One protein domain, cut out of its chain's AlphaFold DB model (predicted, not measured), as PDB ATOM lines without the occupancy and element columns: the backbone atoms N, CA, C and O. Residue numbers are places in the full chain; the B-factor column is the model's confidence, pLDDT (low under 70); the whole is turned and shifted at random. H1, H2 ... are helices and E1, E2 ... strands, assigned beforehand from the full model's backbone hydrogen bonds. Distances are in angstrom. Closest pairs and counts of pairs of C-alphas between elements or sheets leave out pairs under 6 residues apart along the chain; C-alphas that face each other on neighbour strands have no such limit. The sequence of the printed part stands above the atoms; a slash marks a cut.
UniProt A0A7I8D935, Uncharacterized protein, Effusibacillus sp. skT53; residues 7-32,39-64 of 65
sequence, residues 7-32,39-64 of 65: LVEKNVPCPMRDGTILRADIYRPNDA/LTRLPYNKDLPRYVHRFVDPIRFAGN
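What this domain is: This is residues 7 to 32 and 39 to 64 of the 65 residues of an uncharacterized protein of Effusibacillus sp. skT53 (UniProt A0A7I8D935). What is the main picture? A two-stranded hairpin, E1 and E2, makes the long part, and the short helix H2 packs on E2 near the end away from the hairpin's turn. Residues 39 to 64, mostly loop, run to one side of the hairpin, with the small helix H1 farther out and H2 back near the strands. What are its make-up and size? The 52 printed residues hold two named strands and two named helices in the order E1, E2, H1, H2, with the sheet order E1 - E2, antiparallel, in the class mixed, helices and strands. The whole is flat, spanning 36 by 29 by 14 A, and only just loose, close to compact, with a radius of gyration of the C-alphas of 12.1 A.

Where its parts are: Where are the strands? E1 is residues 7 to 15, 22.1 A from first to last C-alpha, beginning at C-alpha 7 at (342.638, 318.041, 290.096), and it bends by 59 degrees at residue 10. E2 is residues 21 to 29, 25.2 A long, ending at C-alpha 29 at (341.243, 318.156, 296.032). Where are the helices? H1 is residues 49 to 52, 5.0 A long, and H2 is residues 58 to 62, 5.9 A long, ending at C-alpha 62 at (343.019, 323.489, 296.888).

How they stand to each other: How are E1 and E2 paired? They form an antiparallel hairpin, with 152 degrees between their directions. N 9 and O 26 are 2.9 A apart and N 22 and O 14 are 3.0 A apart, both within hydrogen-bond range. How do the helices stand? E2 and H2 have 5 pairs of C-alphas within 8 A, the closest being those of Arg 28 and Ala 62, 5.0 A apart; E1 and H2 are near each other, while E1 and H1 are apart. H1 and H2 are close but not clearly touching, their closest C-alphas, Val 52 and Pro 58, being 7.9 A apart. What do the helix backbones show? In H2 every O i to N i+4 pair is within hydrogen-bond range; H1 is too short for such a pair, and its one O i to N i+3 pair is within range.

The domain as a whole: How far does it reach? The two C-alphas farthest apart, those of Asp 18 and Asn 64, are 35.8 A apart. Where is the cut? Residues 33 to 38 are not printed, and C-alphas 32 and 39 are 19.5 A apart across it, within the link from E2 to H1. How are the other links, and how sure is the model? The links E1 to E2 and H1 to H2 are tight. The mean pLDDT of the printed part is 91.8, that of H1 is 84, and no printed residue is under 70.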
ATOM      1  N   LEU A   7     343.217 318.190 291.423       95.06
ATOM      2  CA  LEU A   7     342.638 318.041 290.096       95.06
ATOM      3  C   LEU A   7     342.364 319.415 289.488       95.06
ATOM      4  O   LEU A   7     341.890 320.323 290.172       95.06
ATOM      5  N   VAL A   8     342.649 319.542 288.189       95.19
ATOM      6  CA  VAL A   8     342.370 320.749 287.406       95.19
ATOM      7  C   VAL A   8     341.433 320.404 286.258       95.19
ATOM      8  O   VAL A   8     341.833 319.765 285.286       95.19
ATOM      9  N   GLU A   9     340.188 320.856 286.353       96.62
ATOM     10  CA  GLU A   9     339.200 320.708 285.285       96.62
ATOM     11  C   GLU A   9     339.196 321.974 284.435       96.62
ATOM     12  O   GLU A   9     338.871 323.058 284.916       96.62
ATOM     13  N   LYS A  10     339.601 321.851 283.169       96.25
ATOM     14  CA  LYS A  10     339.763 322.986 282.257       96.25
ATOM     15  C   LYS A  10     338.490 323.269 281.462       96.25
ATOM     16  O   LYS A  10     337.832 322.352 280.979       96.25
ATOM     17  N   ASN A  11     338.220 324.552 281.212       97.12
ATOM     18  CA  ASN A  11     337.163 325.019 280.302       97.12
ATOM     19  C   ASN A  11     335.740 324.535 280.653       97.12
ATOM     20  O   ASN A  11     334.895 324.357 279.763       97.12
ATOM     21  N   VAL A  12     335.453 324.379 281.941       98.19
ATOM     22  CA  VAL A  12     334.121 324.022 282.436       98.19
ATOM     23  C   VAL A  12     333.122 325.116 282.024       98.19
ATOM     24  O   VAL A  12     333.376 326.298 282.288       98.19
ATOM     25  N   PRO A  13     332.025 324.776 281.318       98.06
ATOM     26  CA  PRO A  13     331.038 325.753 280.878       98.06
ATOM     27  C   PRO A  13     330.221 326.288 282.057       98.06
ATOM     28  O   PRO A  13     329.738 325.531 282.893       98.06
ATOM     29  N   CYS A  14     330.007 327.600 282.070       97.31
ATOM     30  CA  CYS A  14     329.135 328.288 283.011       97.31
ATOM     31  C   CYS A  14     328.116 329.122 282.212       97.31
ATOM     32  O   CYS A  14     328.455 330.219 281.752       97.31
ATOM     33  N   PRO A  15     326.902 328.591 281.964       98.12
ATOM     34  CA  PRO A  15     325.855 329.294 281.228       98.12
ATOM     35  C   PRO A  15     325.317 330.482 282.026       98.12
ATOM     36  O   PRO A  15     324.892 330.333 283.172       98.12
ATOM     37  N   MET A  16     325.336 331.662 281.418       98.25
ATOM     38  CA  MET A  16     324.794 332.889 281.988       98.25
ATOM     39  C   MET A  16     323.327 333.074 281.587       98.25
ATOM     40  O   MET A  16     322.833 332.476 280.632       98.25
ATOM     41  N   ARG A  17     322.625 333.955 282.305       98.38
ATOM     42  CA  ARG A  17     321.202 334.259 282.065       98.38
ATOM     43  C   ARG A  17     320.892 334.800 280.662       98.38
ATOM     44  O   ARG A  17     319.755 334.710 280.226       98.38
ATOM     45  N   ASP A  18     321.876 335.401 279.998       98.06
ATOM     46  CA  ASP A  18     321.762 335.992 278.658       98.06
ATOM     47  C   ASP A  18     322.120 335.001 277.535       98.06
ATOM     48  O   ASP A  18     322.152 335.374 276.368       98.06
ATOM     49  N   GLY A  19     322.402 333.742 277.882       98.06
ATOM     50  CA  GLY A  19     322.838 332.712 276.943       98.06
ATOM     51  C   GLY A  19     324.348 332.687 276.689       98.06
ATOM     52  O   GLY A  19     324.831 331.755 276.045       98.06
ATOM     53  N   THR A  20     325.124 333.638 277.221       98.06
ATOM     54  CA  THR A  20     326.588 333.610 277.111       98.06
ATOM     55  C   THR A  20     327.159 332.439 277.912       98.06
ATOM     56  O   THR A  20     326.811 332.239 279.075       98.06
ATOM     57  N   ILE A  21     328.090 331.676 277.330       98.19
ATOM     58  CA  ILE A  21     328.809 330.608 278.041       98.19
ATOM     59  C   ILE A  21     330.182 331.124 278.460       98.19
ATOM     60  O   ILE A  21     331.082 331.269 277.631       98.19
ATOM     61  N   LEU A  22     330.363 331.350 279.761       97.94
ATOM     62  CA  LEU A  22     331.689 331.586 280.330       97.94
ATOM     63  C   LEU A  22     332.420 330.254 280.529       97.94
ATOM     64  O   LEU A  22     331.803 329.192 280.617       97.94
ATOM     65  N   ARG A  23     333.751 330.303 280.590       97.69
ATOM     66  CA  ARG A  23     334.607 329.126 280.786       97.69
ATOM     67  C   ARG A  23     335.451 329.313 282.036       97.69
ATOM     68  O   ARG A  23     336.163 330.310 282.141       97.69
ATOM     69  N   ALA A  24     335.375 328.356 282.951       97.00
ATOM     70  CA  ALA A  24     336.145 328.347 284.187       97.00
ATOM     71  C   ALA A  24     337.130 327.176 284.204       97.00
ATOM     72  O   ALA A  24     336.881 326.138 283.594       97.00
ATOM     73  N   ASP A  25     338.228 327.359 284.930       96.25
ATOM     74  CA  ASP A  25     339.082 326.256 285.345       96.25
ATOM     75  C   ASP A  25     338.849 326.012 286.837       96.25
ATOM     76  O   ASP A  25     338.829 326.970 287.613       96.25
ATOM     77  N   ILE A  26     338.648 324.755 287.232       95.62
ATOM     78  CA  ILE A  26     338.347 324.368 288.616       95.62
ATOM     79  C   ILE A  26     339.554 323.639 289.191       95.62
ATOM     80  O   ILE A  26     339.975 322.627 288.641       95.62
ATOM     81  N   TYR A  27     340.078 324.148 290.304       94.75
ATOM     82  CA  TYR A  27     341.140 323.521 291.090       94.75
ATOM     83  C   TYR A  27     340.504 322.955 292.357       94.75
ATOM     84  O   TYR A  27     339.896 323.714 293.114       94.75
ATOM     85  N   ARG A  28     340.608 321.643 292.580       94.69
ATOM     86  CA  ARG A  28     339.997 320.982 293.745       94.69
ATOM     87  C   ARG A  28     340.832 319.802 294.252       94.69
ATOM     88  O   ARG A  28     341.563 319.215 293.451       94.69
ATOM     89  N   PRO A  29     340.714 319.424 295.536       94.75
ATOM     90  CA  PRO A  29     341.243 318.156 296.032       94.75
ATOM     91  C   PRO A  29     340.779 316.953 295.195       94.75
ATOM     92  O   PRO A  29     339.671 316.950 294.643       94.75
ATOM     93  N   ASN A  30     341.623 315.921 295.104       93.75
ATOM     94  CA  ASN A  30     341.271 314.632 294.503       93.75
ATOM     95  C   ASN A  30     340.451 313.758 295.473       93.75
ATOM     96  O   ASN A  30     340.877 312.675 295.870       93.75
ATOM     97  N   ASP A  31     339.283 314.251 295.870       91.88
ATOM     98  CA  ASP A  31     338.297 313.524 296.666       91.88
ATOM     99  C   ASP A  31     336.865 313.891 296.218       91.88
ATOM    100  O   ASP A  31     336.665 314.563 295.195       91.88
ATOM    101  N   ALA A  32     335.866 313.387 296.945       89.94
ATOM    102  CA  ALA A  32     334.445 313.637 296.699       89.94
ATOM    103  C   ALA A  32     333.795 314.534 297.772       89.94
ATOM    104  O   ALA A  32     332.565 314.616 297.842       89.94
ATOM    105  N   LEU A  39     336.360 332.261 294.282       93.56
ATOM    106  CA  LEU A  39     336.103 332.639 292.893       93.56
ATOM    107  C   LEU A  39     336.976 333.824 292.481       93.56
ATOM    108  O   LEU A  39     336.874 334.909 293.048       93.56
ATOM    109  N   THR A  40     337.765 333.640 291.423       92.69
ATOM    110  CA  THR A  40     338.490 334.729 290.756       92.69
ATOM    111  C   THR A  40     337.936 334.921 289.350       92.69
ATOM    112  O   THR A  40     337.866 333.976 288.567       92.69
ATOM    113  N   ARG A  41     337.549 336.153 289.010       93.19
ATOM    114  CA  ARG A  41     337.099 336.521 287.661       93.19
ATOM    115  C   ARG A  41     338.215 337.287 286.965       93.19
ATOM    116  O   ARG A  41     338.623 338.342 287.439       93.19
ATOM    117  N   LEU A  42     338.696 336.756 285.846       91.06
ATOM    118  CA  LEU A  42     339.808 337.333 285.098       91.06
ATOM    119  C   LEU A  42     339.299 337.928 283.778       91.06
ATOM    120  O   LEU A  42     338.708 337.195 282.986       91.06
ATOM    121  N   PRO A  43     339.537 339.224 283.504       92.44
ATOM    122  CA  PRO A  43     339.257 339.812 282.192       92.44
ATOM    123  C   PRO A  43     340.347 339.473 281.163       92.44
ATOM    124  O   PRO A  43     340.168 339.696 279.970       92.44
ATOM    125  N   TYR A  44     341.479 338.932 281.621       89.00
ATOM    126  CA  TYR A  44     342.633 338.597 280.798       89.00
ATOM    127  C   TYR A  44     342.935 337.108 280.959       89.00
ATOM    128  O   TYR A  44     343.273 336.675 282.056       89.00
ATOM    129  N   ASN A  45     342.753 336.360 279.866       89.69
ATOM    130  CA  ASN A  45     342.983 334.921 279.677       89.69
ATOM    131  C   ASN A  45     343.366 334.101 280.937       89.69
ATOM    132  O   ASN A  45     344.488 334.196 281.442       89.69
ATOM    133  N   LYS A  46     342.456 333.211 281.356       91.62
ATOM    134  CA  LYS A  46     342.585 332.289 282.500       91.62
ATOM    135  C   LYS A  46     343.724 331.264 282.400       91.62
ATOM    136  O   LYS A  46     343.988 330.574 283.373       91.62
ATOM    137  N   ASP A  47     344.378 331.137 281.249       90.94
ATOM    138  CA  ASP A  47     345.496 330.207 281.061       90.94
ATOM    139  C   ASP A  47     346.866 330.880 281.247       90.94
ATOM    140  O   ASP A  47     347.898 330.213 281.212       90.94
ATOM    141  N   LEU A  48     346.900 332.198 281.478       89.94
ATOM    142  CA  LEU A  48     348.142 332.927 281.715       89.94
ATOM    143  C   LEU A  48     348.481 332.957 283.216       89.94
ATOM    144  O   LEU A  48     347.763 333.602 283.991       89.94
ATOM    145  N   PRO A  49     349.624 332.378 283.641       85.00
ATOM    146  CA  PRO A  49     349.996 332.314 285.055       85.00
ATOM    147  C   PRO A  49     350.066 333.684 285.736       85.00
ATOM    148  O   PRO A  49     349.730 333.821 286.910       85.00
ATOM    149  N   ARG A  50     350.442 334.719 284.969       84.50
ATOM    150  CA  ARG A  50     350.498 336.115 285.423       84.50
ATOM    151  C   ARG A  50     349.166 336.618 285.976       84.50
ATOM    152  O   ARG A  50     349.200 337.503 286.822       84.50
ATOM    153  N   TYR A  51     348.035 336.117 285.487       84.44
ATOM    154  CA  TYR A  51     346.708 336.556 285.923       84.44
ATOM    155  C   TYR A  51     346.093 335.596 286.942       84.44
ATOM    156  O   TYR A  51     345.443 336.054 287.876       84.44
ATOM    157  N   VAL A  52     346.366 334.294 286.822       83.19
ATOM    158  CA  VAL A  52     345.837 333.266 287.735       83.19
ATOM    159  C   VAL A  52     346.511 333.310 289.105       83.19
ATOM    160  O   VAL A  52     345.821 333.374 290.114       83.19
ATOM    161  N   HIS A  53     347.846 333.340 289.154       82.19
ATOM    162  CA  HIS A  53     348.611 333.226 290.406       82.19
ATOM    163  C   HIS A  53     348.932 334.582 291.054       82.19
ATOM    164  O   HIS A  53     349.713 334.660 291.999       82.19
ATOM    165  N   ARG A  54     348.386 335.686 290.522       77.75
ATOM    166  CA  ARG A  54     348.730 337.046 290.974       77.75
ATOM    167  C   ARG A  54     348.221 337.350 292.375       77.75
ATOM    168  O   ARG A  54     348.905 338.035 293.129       77.75
ATOM    169  N   PHE A  55     347.002 336.910 292.663       74.44
ATOM    170  CA  PHE A  55     346.264 337.274 293.873       74.44
ATOM    171  C   PHE A  55     345.922 336.060 294.734       74.44
ATOM    172  O   PHE A  55     345.733 336.193 295.938       74.44
ATOM    173  N   VAL A  56     345.841 334.884 294.115       82.62
ATOM    174  CA  VAL A  56     345.420 333.632 294.734       82.62
ATOM    175  C   VAL A  56     346.331 332.541 294.178       82.62
ATOM    176  O   VAL A  56     346.547 332.501 292.972       82.62
ATOM    177  N   ASP A  57     346.875 331.670 295.027       88.94
ATOM    178  CA  ASP A  57     347.557 330.454 294.576       88.94
ATOM    179  C   ASP A  57     346.561 329.282 294.628       88.94
ATOM    180  O   ASP A  57     346.362 328.694 295.695       88.94
ATOM    181  N   PRO A  58     345.886 328.952 293.510       88.00
ATOM    182  CA  PRO A  58     344.799 327.981 293.522       88.00
ATOM    183  C   PRO A  58     345.274 326.563 293.854       88.00
ATOM    184  O   PRO A  58     344.514 325.808 294.452       88.00
ATOM    185  N   ILE A  59     346.522 326.208 293.522       89.94
ATOM    186  CA  ILE A  59     347.083 324.891 293.850       89.94
ATOM    187  C   ILE A  59     347.300 324.806 295.355       89.94
ATOM    188  O   ILE A  59     346.923 323.814 295.972       89.94
ATOM    189  N   ARG A  60     347.857 325.858 295.965       88.25
ATOM    190  CA  ARG A  60     348.066 325.887 297.414       88.25
ATOM    191  C   ARG A  60     346.753 325.881 298.190       88.25
ATOM    192  O   ARG A  60     346.676 325.178 299.191       88.25
ATOM    193  N   PHE A  61     345.746 326.642 297.767       89.69
ATOM    194  CA  PHE A  61     344.457 326.664 298.467       89.69
ATOM    195  C   PHE A  61     343.707 325.344 298.314       89.69
ATOM    196  O   PHE A  61     343.315 324.760 299.318       89.69
ATOM    197  N   ALA A  62     343.603 324.813 297.091       88.81
ATOM    198  CA  ALA A  62     343.019 323.489 296.888       88.81
ATOM    199  C   ALA A  62     343.810 322.407 297.635       88.81
ATOM    200  O   ALA A  62     343.226 321.434 298.080       88.81
ATOM    201  N   GLY A  63     345.121 322.593 297.790       85.25
ATOM    202  CA  GLY A  63     346.049 321.708 298.478       85.25
ATOM    203  C   GLY A  63     346.102 321.831 300.005       85.25
ATOM    204  O   GLY A  63     346.966 321.199 300.595       85.25
ATOM    205  N   ASN A  64     345.299 322.673 300.661       80.88
ATOM    206  CA  ASN A  64     345.368 322.817 302.127       80.88
ATOM    207  C   ASN A  64     344.009 322.854 302.841       80.88
ATOM    208  O   ASN A  64     344.015 322.900 304.068       80.88
TER     209      ASN A  64